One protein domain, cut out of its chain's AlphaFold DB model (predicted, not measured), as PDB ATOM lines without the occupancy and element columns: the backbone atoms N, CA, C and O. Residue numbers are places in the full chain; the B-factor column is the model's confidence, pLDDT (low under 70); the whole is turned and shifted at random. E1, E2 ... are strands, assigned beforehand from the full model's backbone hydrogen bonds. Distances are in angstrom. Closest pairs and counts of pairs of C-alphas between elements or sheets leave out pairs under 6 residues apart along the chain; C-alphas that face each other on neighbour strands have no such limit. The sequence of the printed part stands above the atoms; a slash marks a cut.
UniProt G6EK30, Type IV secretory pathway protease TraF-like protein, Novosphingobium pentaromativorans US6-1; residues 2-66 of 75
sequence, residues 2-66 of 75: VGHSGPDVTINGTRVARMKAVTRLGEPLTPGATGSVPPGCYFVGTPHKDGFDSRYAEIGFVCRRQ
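Overview. This is residues 2 to 66 of the 75 residues of the protein "Type IV secretory pathway protease TraF-like protein" of Novosphingobium pentaromativorans US6-1 (UniProt G6EK30). This domain has little regular structure: a small sheet of three strands at one side, and a long looped stretch, residues 19 to 66, making the rest of the body. The 65 printed residues hold E1, E2 and E3, in that order along the chain and across the antiparallel sheet, and no named helix. The class is all strand, with only 13 residues in named elements. The whole is compact, radius of gyration of the C-alphas 11.4 A, spanning 34 by 26 by 18 A.

Arrangement. Start at E1, residues 2 to 5, and E2, residues 8 to 11: this hairpin is antiparallel at 151 degrees, with N 3 and O 10 2.9 A apart, within hydrogen-bond range. E2 and E3, residues 14 to 18, form the next hairpin, antiparallel at 142 degrees; look for N 11 and O 14, within hydrogen-bond range at 2.8 A. The three make a meander, each strand the antiparallel neighbour of the one before.

Along the chain. Find C-alpha 2 at (145.954, 172.600, 148.249), where E1 begins its 10.4 A. E2 runs 10.2 A, then E3 12.0 A to C-alpha 18 at (152.238, 176.619, 158.742).

Size, cuts and confidence. The farthest C-alphas, of Leu 25 and Pro 39, are 34.9 A apart. Both links between strands are tight. Later, residues 41 to 42 pair antiparallel with 62 to 63. The printed part has no cut, and no printed residue is under 70 in pLDDT.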
ATOM      1  N   VAL A   2     145.695 172.096 146.901       98.44
ATOM      2  CA  VAL A   2     145.954 172.600 148.249       98.44
ATOM      3  C   VAL A   2     145.448 171.566 149.251       98.44
ATOM      4  O   VAL A   2     144.347 171.042 149.092       98.44
ATOM      5  N   GLY A   3     146.238 171.250 150.266       98.38
ATOM      6  CA  GLY A   3     145.852 170.334 151.335       98.38
ATOM      7  C   GLY A   3     146.221 170.892 152.700       98.38
ATOM      8  O   GLY A   3     147.172 171.660 152.816       98.38
ATOM      9  N   HIS A   4     145.487 170.483 153.732       98.06
ATOM     10  CA  HIS A   4     145.801 170.796 155.124       98.06
ATOM     11  C   HIS A   4     146.117 169.511 155.893       98.06
ATOM     12  O   HIS A   4     145.399 168.519 155.772       98.06
ATOM     13  N   SER A   5     147.183 169.536 156.693       97.44
ATOM     14  CA  SER A   5     147.527 168.494 157.665       97.44
ATOM     15  C   SER A   5     147.696 169.156 159.029       97.44
ATOM     16  O   SER A   5     148.738 169.734 159.344       97.44
ATOM     17  N   GLY A   6     146.612 169.184 159.808       96.31
ATOM     18  CA  GLY A   6     146.531 170.052 160.981       96.31
ATOM     19  C   GLY A   6     146.798 171.517 160.589       96.31
ATOM     20  O   GLY A   6     146.110 172.030 159.707       96.31
ATOM     21  N   PRO A   7     147.786 172.201 161.197       96.69
ATOM     22  CA  PRO A   7     148.121 173.580 160.849       96.69
ATOM     23  C   PRO A   7     148.991 173.700 159.591       96.69
ATOM     24  O   PRO A   7     149.249 174.813 159.142       96.69
ATOM     25  N   ASP A   8     149.510 172.601 159.045       98.12
ATOM     26  CA  ASP A   8     150.397 172.660 157.890       98.12
ATOM     27  C   ASP A   8     149.605 172.742 156.585       98.12
ATOM     28  O   ASP A   8     148.646 171.999 156.371       98.12
ATOM     29  N   VAL A   9     150.050 173.626 155.694       98.25
ATOM     30  CA  VAL A   9     149.515 173.778 154.339       98.25
ATOM     31  C   VAL A   9     150.452 173.094 153.358       98.25
ATOM     32  O   VAL A   9     151.670 173.311 153.383       98.25
ATOM     33  N   THR A  10     149.882 172.279 152.478       98.31
ATOM     34  CA  THR A  10     150.597 171.543 151.440       98.31
ATOM     35  C   THR A  10     150.109 171.926 150.050       98.31
ATOM     36  O   THR A  10     148.923 172.173 149.832       98.31
ATOM     37  N   ILE A  11     151.031 171.948 149.090       97.69
ATOM     38  CA  ILE A  11     150.742 172.074 147.663       97.69
ATOM     39  C   ILE A  11     151.234 170.798 146.998       97.69
ATOM     40  O   ILE A  11     152.421 170.492 147.032       97.69
ATOM     41  N   ASN A  12     150.305 170.034 146.421       97.38
ATOM     42  CA  ASN A  12     150.585 168.733 145.806       97.38
ATOM     43  C   ASN A  12     151.336 167.774 146.754       97.38
ATOM     44  O   ASN A  12     152.229 167.049 146.334       97.38
ATOM     45  N   GLY A  13     150.992 167.797 148.048       97.31
ATOM     46  CA  GLY A  13     151.626 166.966 149.079       97.31
ATOM     47  C   GLY A  13     152.908 167.549 149.683       97.31
ATOM     48  O   GLY A  13     153.306 167.129 150.766       97.31
ATOM     49  N   THR A  14     153.525 168.560 149.066       97.69
ATOM     50  CA  THR A  14     154.699 169.240 149.631       97.69
ATOM     51  C   THR A  14     154.269 170.327 150.604       97.69
ATOM     52  O   THR A  14     153.499 171.217 150.251       97.69
ATOM     53  N   ARG A  15     154.781 170.288 151.835       97.19
ATOM     54  CA  ARG A  15     154.543 171.326 152.845       97.19
ATOM     55  C   ARG A  15     155.160 172.659 152.415       97.19
ATOM     56  O   ARG A  15     156.365 172.723 152.193       97.19
ATOM     57  N   VAL A  16     154.351 173.717 152.367       96.81
ATOM     58  CA  VAL A  16     154.794 175.068 151.969       96.81
ATOM     59  C   VAL A  16     154.711 176.091 153.095       96.81
ATOM     60  O   VAL A  16     155.460 177.062 153.089       96.81
ATOM     61  N   ALA A  17     153.823 175.893 154.075       96.69
ATOM     62  CA  ALA A  17     153.648 176.836 155.174       96.69
ATOM     63  C   ALA A  17     152.997 176.187 156.405       96.69
ATOM     64  O   ALA A  17     152.464 175.080 156.332       96.69
ATOM     65  N   ARG A  18     153.015 176.914 157.529       97.25
ATOM     66  CA  ARG A  18     152.238 176.619 158.742       97.25
ATOM     67  C   ARG A  18     151.281 177.770 159.029       97.25
ATOM     68  O   ARG A  18     151.709 178.925 159.053       97.25
ATOM     69  N   MET A  19     150.015 177.456 159.258       97.62
ATOM     70  CA  MET A  19     148.998 178.388 159.733       97.62
ATOM     71  C   MET A  19     149.143 178.632 161.232       97.62
ATOM     72  O   MET A  19     149.522 177.744 162.004       97.62
ATOM     73  N   LYS A  20     148.792 179.846 161.641       98.06
ATOM     74  CA  LYS A  20     148.523 180.187 163.037       98.06
ATOM     75  C   LYS A  20     147.015 180.134 163.264       98.06
ATOM     76  O   LYS A  20     146.257 180.464 162.366       98.06
ATOM     77  N   ALA A  21     146.595 179.762 164.472       97.81
ATOM     78  CA  ALA A  21     145.179 179.804 164.847       97.81
ATOM     79  C   ALA A  21     144.689 181.235 165.129       97.81
ATOM     80  O   ALA A  21     143.508 181.527 164.979       97.81
ATOM     81  N   VAL A  22     145.606 182.117 165.543       97.94
ATOM     82  CA  VAL A  22     145.324 183.517 165.870       97.94
ATOM     83  C   VAL A  22     146.427 184.441 165.354       97.94
ATOM     84  O   VAL A  22     147.583 184.031 165.170       97.94
ATOM     85  N   THR A  23     146.089 185.708 165.144       96.75
ATOM     86  CA  THR A  23     147.048 186.777 164.854       96.75
ATOM     87  C   THR A  23     147.935 187.071 166.074       96.75
ATOM     88  O   THR A  23     147.847 186.438 167.124       96.75
ATOM     89  N   ARG A  24     148.827 188.063 165.957       94.19
ATOM     90  CA  ARG A  24     149.603 188.550 167.111       94.19
ATOM     91  C   ARG A  24     148.724 189.218 168.180       94.19
ATOM     92  O   ARG A  24     149.116 189.208 169.340       94.19
ATOM     93  N   LEU A  25     147.590 189.803 167.794       96.62
ATOM     94  CA  LEU A  25     146.674 190.501 168.702       96.62
ATOM     95  C   LEU A  25     145.552 189.592 169.228       96.62
ATOM     96  O   LEU A  25     144.743 190.030 170.037       96.62
ATOM     97  N   GLY A  26     145.535 188.320 168.819       97.56
ATOM     98  CA  GLY A  26     144.570 187.332 169.296       97.56
ATOM     99  C   GLY A  26     143.313 187.210 168.440       97.56
ATOM    100  O   GLY A  26     142.430 186.438 168.803       97.56
ATOM    101  N   GLU A  27     143.222 187.909 167.302       97.56
ATOM    102  CA  GLU A  27     142.105 187.695 166.379       97.56
ATOM    103  C   GLU A  27     142.178 186.275 165.784       97.56
ATOM    104  O   GLU A  27     143.271 185.840 165.403       97.56
ATOM    105  N   PRO A  28     141.061 185.532 165.704       98.00
ATOM    106  CA  PRO A  28     141.042 184.202 165.106       98.00
ATOM    107  C   PRO A  28     141.336 184.263 163.603       98.00
ATOM    108  O   PRO A  28     140.947 185.209 162.923       98.00
ATOM    109  N   LEU A  29     142.012 183.234 163.093       98.38
ATOM    110  CA  LEU A  29     142.315 183.069 161.673       98.38
ATOM    111  C   LEU A  29     141.613 181.826 161.132       98.38
ATOM    112  O   LEU A  29     141.794 180.722 161.655       98.38
ATOM    113  N   THR A  30     140.834 181.998 160.069       98.38
ATOM    114  CA  THR A  30     140.072 180.905 159.467       98.38
ATOM    115  C   THR A  30     140.951 180.143 158.474       98.38
ATOM    116  O   THR A  30     141.507 180.762 157.568       98.38
ATOM    117  N   PRO A  31     141.093 178.809 158.577       98.19
ATOM    118  CA  PRO A  31     141.843 178.034 157.589       98.19
ATOM    119  C   PRO A  31     141.310 178.240 156.166       98.19
ATOM    120  O   PRO A  31     140.100 178.232 155.947       98.19
ATOM    121  N   GLY A  32     142.214 178.400 155.199       98.00
ATOM    122  CA  GLY A  32     141.882 178.606 153.789       98.00
ATOM    123  C   GLY A  32     141.233 177.400 153.100       98.00
ATOM    124  O   GLY A  32     141.084 176.314 153.662       98.00
ATOM    125  N   ALA A  33     140.842 177.591 151.841       97.94
ATOM    126  CA  ALA A  33     140.242 176.528 151.040       97.94
ATOM    127  C   ALA A  33     141.263 175.436 150.672       97.94
ATOM    128  O   ALA A  33     142.403 175.722 150.302       97.94
ATOM    129  N   THR A  34     140.824 174.177 150.705       98.25
ATOM    130  CA  THR A  34     141.579 173.016 150.215       98.25
ATOM    131  C   THR A  34     141.042 172.544 148.861       98.25
ATOM    132  O   THR A  34     139.997 172.992 148.388       98.25
ATOM    133  N   GLY A  35     141.765 171.633 148.212       98.25
ATOM    134  CA  GLY A  35     141.390 171.058 146.925       98.25
ATOM    135  C   GLY A  35     142.078 171.724 145.736       98.25
ATOM    136  O   GLY A  35     143.162 172.307 145.837       98.25
ATOM    137  N   SER A  36     141.505 171.548 144.551       98.31
ATOM    138  CA  SER A  36     142.053 172.130 143.326       98.31
ATOM    139  C   SER A  36     141.823 173.637 143.301       98.31
ATOM    140  O   SER A  36     140.707 174.102 143.511       98.31
ATOM    141  N   VAL A  37     142.879 174.399 143.008       98.06
ATOM    142  CA  VAL A  37     142.747 175.837 142.765       98.06
ATOM    143  C   VAL A  37     141.958 176.023 141.460       98.06
ATOM    144  O   VAL A  37     142.317 175.389 140.463       98.06
ATOM    145  N   PRO A  38     140.889 176.842 141.439       98.00
ATOM    146  CA  PRO A  38     140.104 177.068 140.233       98.00
ATOM    147  C   PRO A  38     140.947 177.625 139.075       98.00
ATOM    148  O   PRO A  38     141.912 178.358 139.319       98.00
ATOM    149  N   PRO A  39     140.577 177.339 137.813       98.06
ATOM    150  CA  PRO A  39     141.251 177.911 136.653       98.06
ATOM    151  C   PRO A  39     141.326 179.440 136.722       98.06
ATOM    152  O   PRO A  39     140.334 180.113 136.999       98.06
ATOM    153  N   GLY A  40     142.510 179.998 136.461       97.50
ATOM    154  CA  GLY A  40     142.743 181.445 136.515       97.50
ATOM    155  C   GLY A  40     142.847 182.028 137.929       97.50
ATOM    156  O   GLY A  40     142.927 183.251 138.065       97.50
ATOM    157  N   CYS A  41     142.864 181.185 138.960       98.31
ATOM    158  CA  CYS A  41     143.161 181.571 140.331       98.31
ATOM    159  C   CYS A  41     144.452 180.919 140.824       98.31
ATOM    160  O   CYS A  41     144.968 179.967 140.236       98.31
ATOM    161  N   TYR A  42     144.989 181.476 141.902       97.69
ATOM    162  CA  TYR A  42     146.307 181.160 142.422       97.69
ATOM    163  C   TYR A  42     146.233 181.038 143.942       97.69
ATOM    164  O   TYR A  42     145.595 181.849 144.617       97.69
ATOM    165  N   PHE A  43     146.923 180.035 144.480       97.81
ATOM    166  CA  PHE A  43     147.325 180.060 145.880       97.81
ATOM    167  C   PHE A  43     148.534 180.989 145.985       97.81
ATOM    168  O   PHE A  43     149.576 180.698 145.395       97.81
ATOM    169  N   VAL A  44     148.398 182.103 146.701       96.75
ATOM    170  CA  VAL A  44     149.497 183.051 146.920       96.75
ATOM    171  C   VAL A  44     149.929 183.009 148.377       96.75
ATOM    172  O   VAL A  44     149.103 182.946 149.284       96.75
ATOM    173  N   GLY A  45     151.237 183.022 148.606       95.62
ATOM    174  CA  GLY A  45     151.800 182.908 149.941       95.62
ATOM    175  C   GLY A  45     153.144 183.602 150.051       95.62
ATOM    176  O   GLY A  45     153.865 183.751 149.065       95.62
ATOM    177  N   THR A  46     153.478 184.013 151.268       93.44
ATOM    178  CA  THR A  46     154.792 184.563 151.613       93.44
ATOM    179  C   THR A  46     155.582 183.566 152.472       93.44
ATOM    180  O   THR A  46     154.976 182.807 153.233       93.44
ATOM    181  N   PRO A  47     156.929 183.577 152.436       92.50
ATOM    182  CA  PRO A  47     157.739 182.738 153.328       92.50
ATOM    183  C   PRO A  47     157.595 183.085 154.819       92.50
ATOM    184  O   PRO A  47     157.974 182.297 155.686       92.50
ATOM    185  N   HIS A  48     157.079 184.274 155.149       95.50
ATOM    186  CA  HIS A  48     157.018 184.748 156.526       95.50
ATOM    187  C   HIS A  48     155.919 184.036 157.334       95.50
ATOM    188  O   HIS A  48     154.765 183.912 156.905       95.50
ATOM    189  N   LYS A  49     156.255 183.632 158.566       93.94
ATOM    190  CA  LYS A  49     155.345 182.904 159.471       93.94
ATOM    191  C   LYS A  49     154.041 183.652 159.766       93.94
ATOM    192  O   LYS A  49     153.010 183.018 159.947       93.94
ATOM    193  N   ASP A  50     154.090 184.982 159.779       95.69
ATOM    194  CA  ASP A  50     152.939 185.849 160.067       95.69
ATOM    195  C   ASP A  50     152.266 186.421 158.808       95.69
ATOM    196  O   ASP A  50     151.444 187.323 158.931       95.69
ATOM    197  N   GLY A  51     152.620 185.957 157.605       96.50
ATOM    198  CA  GLY A  51     151.955 186.428 156.389       96.50
ATOM    199  C   GLY A  51     150.455 186.119 156.409       96.50
ATOM    200  O   GLY A  51     150.046 185.032 156.814       96.50
ATOM    201  N   PHE A  52     149.648 187.090 155.990       97.19
ATOM    202  CA  PHE A  52     148.197 186.978 155.879       97.19
ATOM    203  C   PHE A  52     147.843 186.876 154.395       97.19
ATOM    204  O   PHE A  52     147.762 187.874 153.685       97.19
ATOM    205  N   ASP A  53     147.780 185.641 153.912       97.69
ATOM    206  CA  ASP A  53     147.728 185.280 152.494       97.69
ATOM    207  C   ASP A  53     146.785 184.073 152.285       97.69
ATOM    208  O   ASP A  53     145.987 183.771 153.175       97.69
ATOM    209  N   SER A  54     146.833 183.372 151.141       98.19
ATOM    210  CA  SER A  54     145.885 182.287 150.793       98.19
ATOM    211  C   SER A  54     145.869 181.101 151.765       98.19
ATOM    212  O   SER A  54     145.027 180.212 151.626       98.19
ATOM    213  N   ARG A  55     146.763 181.079 152.761       98.25
ATOM    214  CA  ARG A  55     146.634 180.224 153.947       98.25
ATOM    215  C   ARG A  55     145.287 180.377 154.653       98.25
ATOM    216  O   ARG A  55     144.845 179.415 155.273       98.25
ATOM    217  N   TYR A  56     144.672 181.555 154.591       98.44
ATOM    218  CA  TYR A  56     143.484 181.890 155.370       98.44
ATOM    219  C   TYR A  56     142.275 182.199 154.480       98.44
ATOM    220  O   TYR A  56     142.422 182.731 153.375       98.44
ATOM    221  N   ALA A  57     141.072 181.846 154.940       98.06
ATOM    222  CA  ALA A  57     139.833 181.996 154.167       98.06
ATOM    223  C   ALA A  57     139.464 183.464 153.917       98.06
ATOM    224  O   ALA A  57     138.814 183.773 152.924       98.06
ATOM    225  N   GLU A  58     139.918 184.362 154.788       97.38
ATOM    226  CA  GLU A  58     139.742 185.808 154.686       97.38
ATOM    227  C   GLU A  58     140.412 186.390 153.432       97.38
ATOM    228  O   GLU A  58     139.950 187.396 152.897       97.38
ATOM    229  N   ILE A  59     141.480 185.746 152.948       97.38
ATOM    230  CA  ILE A  59     142.141 186.098 151.685       97.38
ATOM    231  C   ILE A  59     141.658 185.189 150.552       97.38
ATOM    232  O   ILE A  59     141.352 185.661 149.457       97.38
ATOM    233  N   GLY A  60     141.592 183.879 150.810       97.56
ATOM    234  CA  GLY A  60     141.225 182.877 149.814       97.56
ATOM    235  C   GLY A  60     142.224 182.783 148.655       97.56
ATOM    236  O   GLY A  60     143.376 183.214 148.745       97.56
ATOM    237  N   PHE A  61     141.793 182.182 147.544       98.12
ATOM    238  CA  PHE A  61     142.580 182.186 146.310       98.12
ATOM    239  C   PHE A  61     142.475 183.538 145.612       98.12
ATOM    240  O   PHE A  61     141.394 184.119 145.512       98.12
ATOM    241  N   VAL A  62     143.593 184.005 145.066       97.75
ATOM    242  CA  VAL A  62     143.640 185.255 144.308       97.75
ATOM    243  C   VAL A  62     143.449 184.933 142.835       97.75
ATOM    244  O   VAL A  62     144.181 184.123 142.276       97.75
ATOM    245  N   CYS A  63     142.458 185.545 142.196       97.75
ATOM    246  CA  CYS A  63     142.149 185.302 140.789       97.75
ATOM    247  C   CYS A  63     142.746 186.377 139.883       97.75
ATOM    248  O   CYS A  63     142.970 187.506 140.310       97.75
ATOM    249  N   ARG A  64     142.970 186.046 138.606       97.50
ATOM    250  CA  ARG A  64     143.694 186.877 137.624       97.50
ATOM    251  C   ARG A  64     143.298 188.357 137.623       97.50
ATOM    252  O   ARG A  64     144.165 189.210 137.515       97.50
ATOM    253  N   ARG A  65     142.007 188.669 137.788       97.06
ATOM    254  CA  ARG A  65     141.489 190.054 137.828       97.06
ATOM    255  C   ARG A  65     142.008 190.900 139.003       97.06
ATOM    256  O   ARG A  65     141.868 192.113 138.972       97.06
ATOM    257  N   GLN A  66     142.523 190.260 140.051       96.62
ATOM    258  CA  GLN A  66     143.069 190.893 141.255       96.62
ATOM    259  C   GLN A  66     144.593 191.077 141.167       96.62
ATOM    260  O   GLN A  66     145.184 191.677 142.059       96.62
TER     261      GLN A  66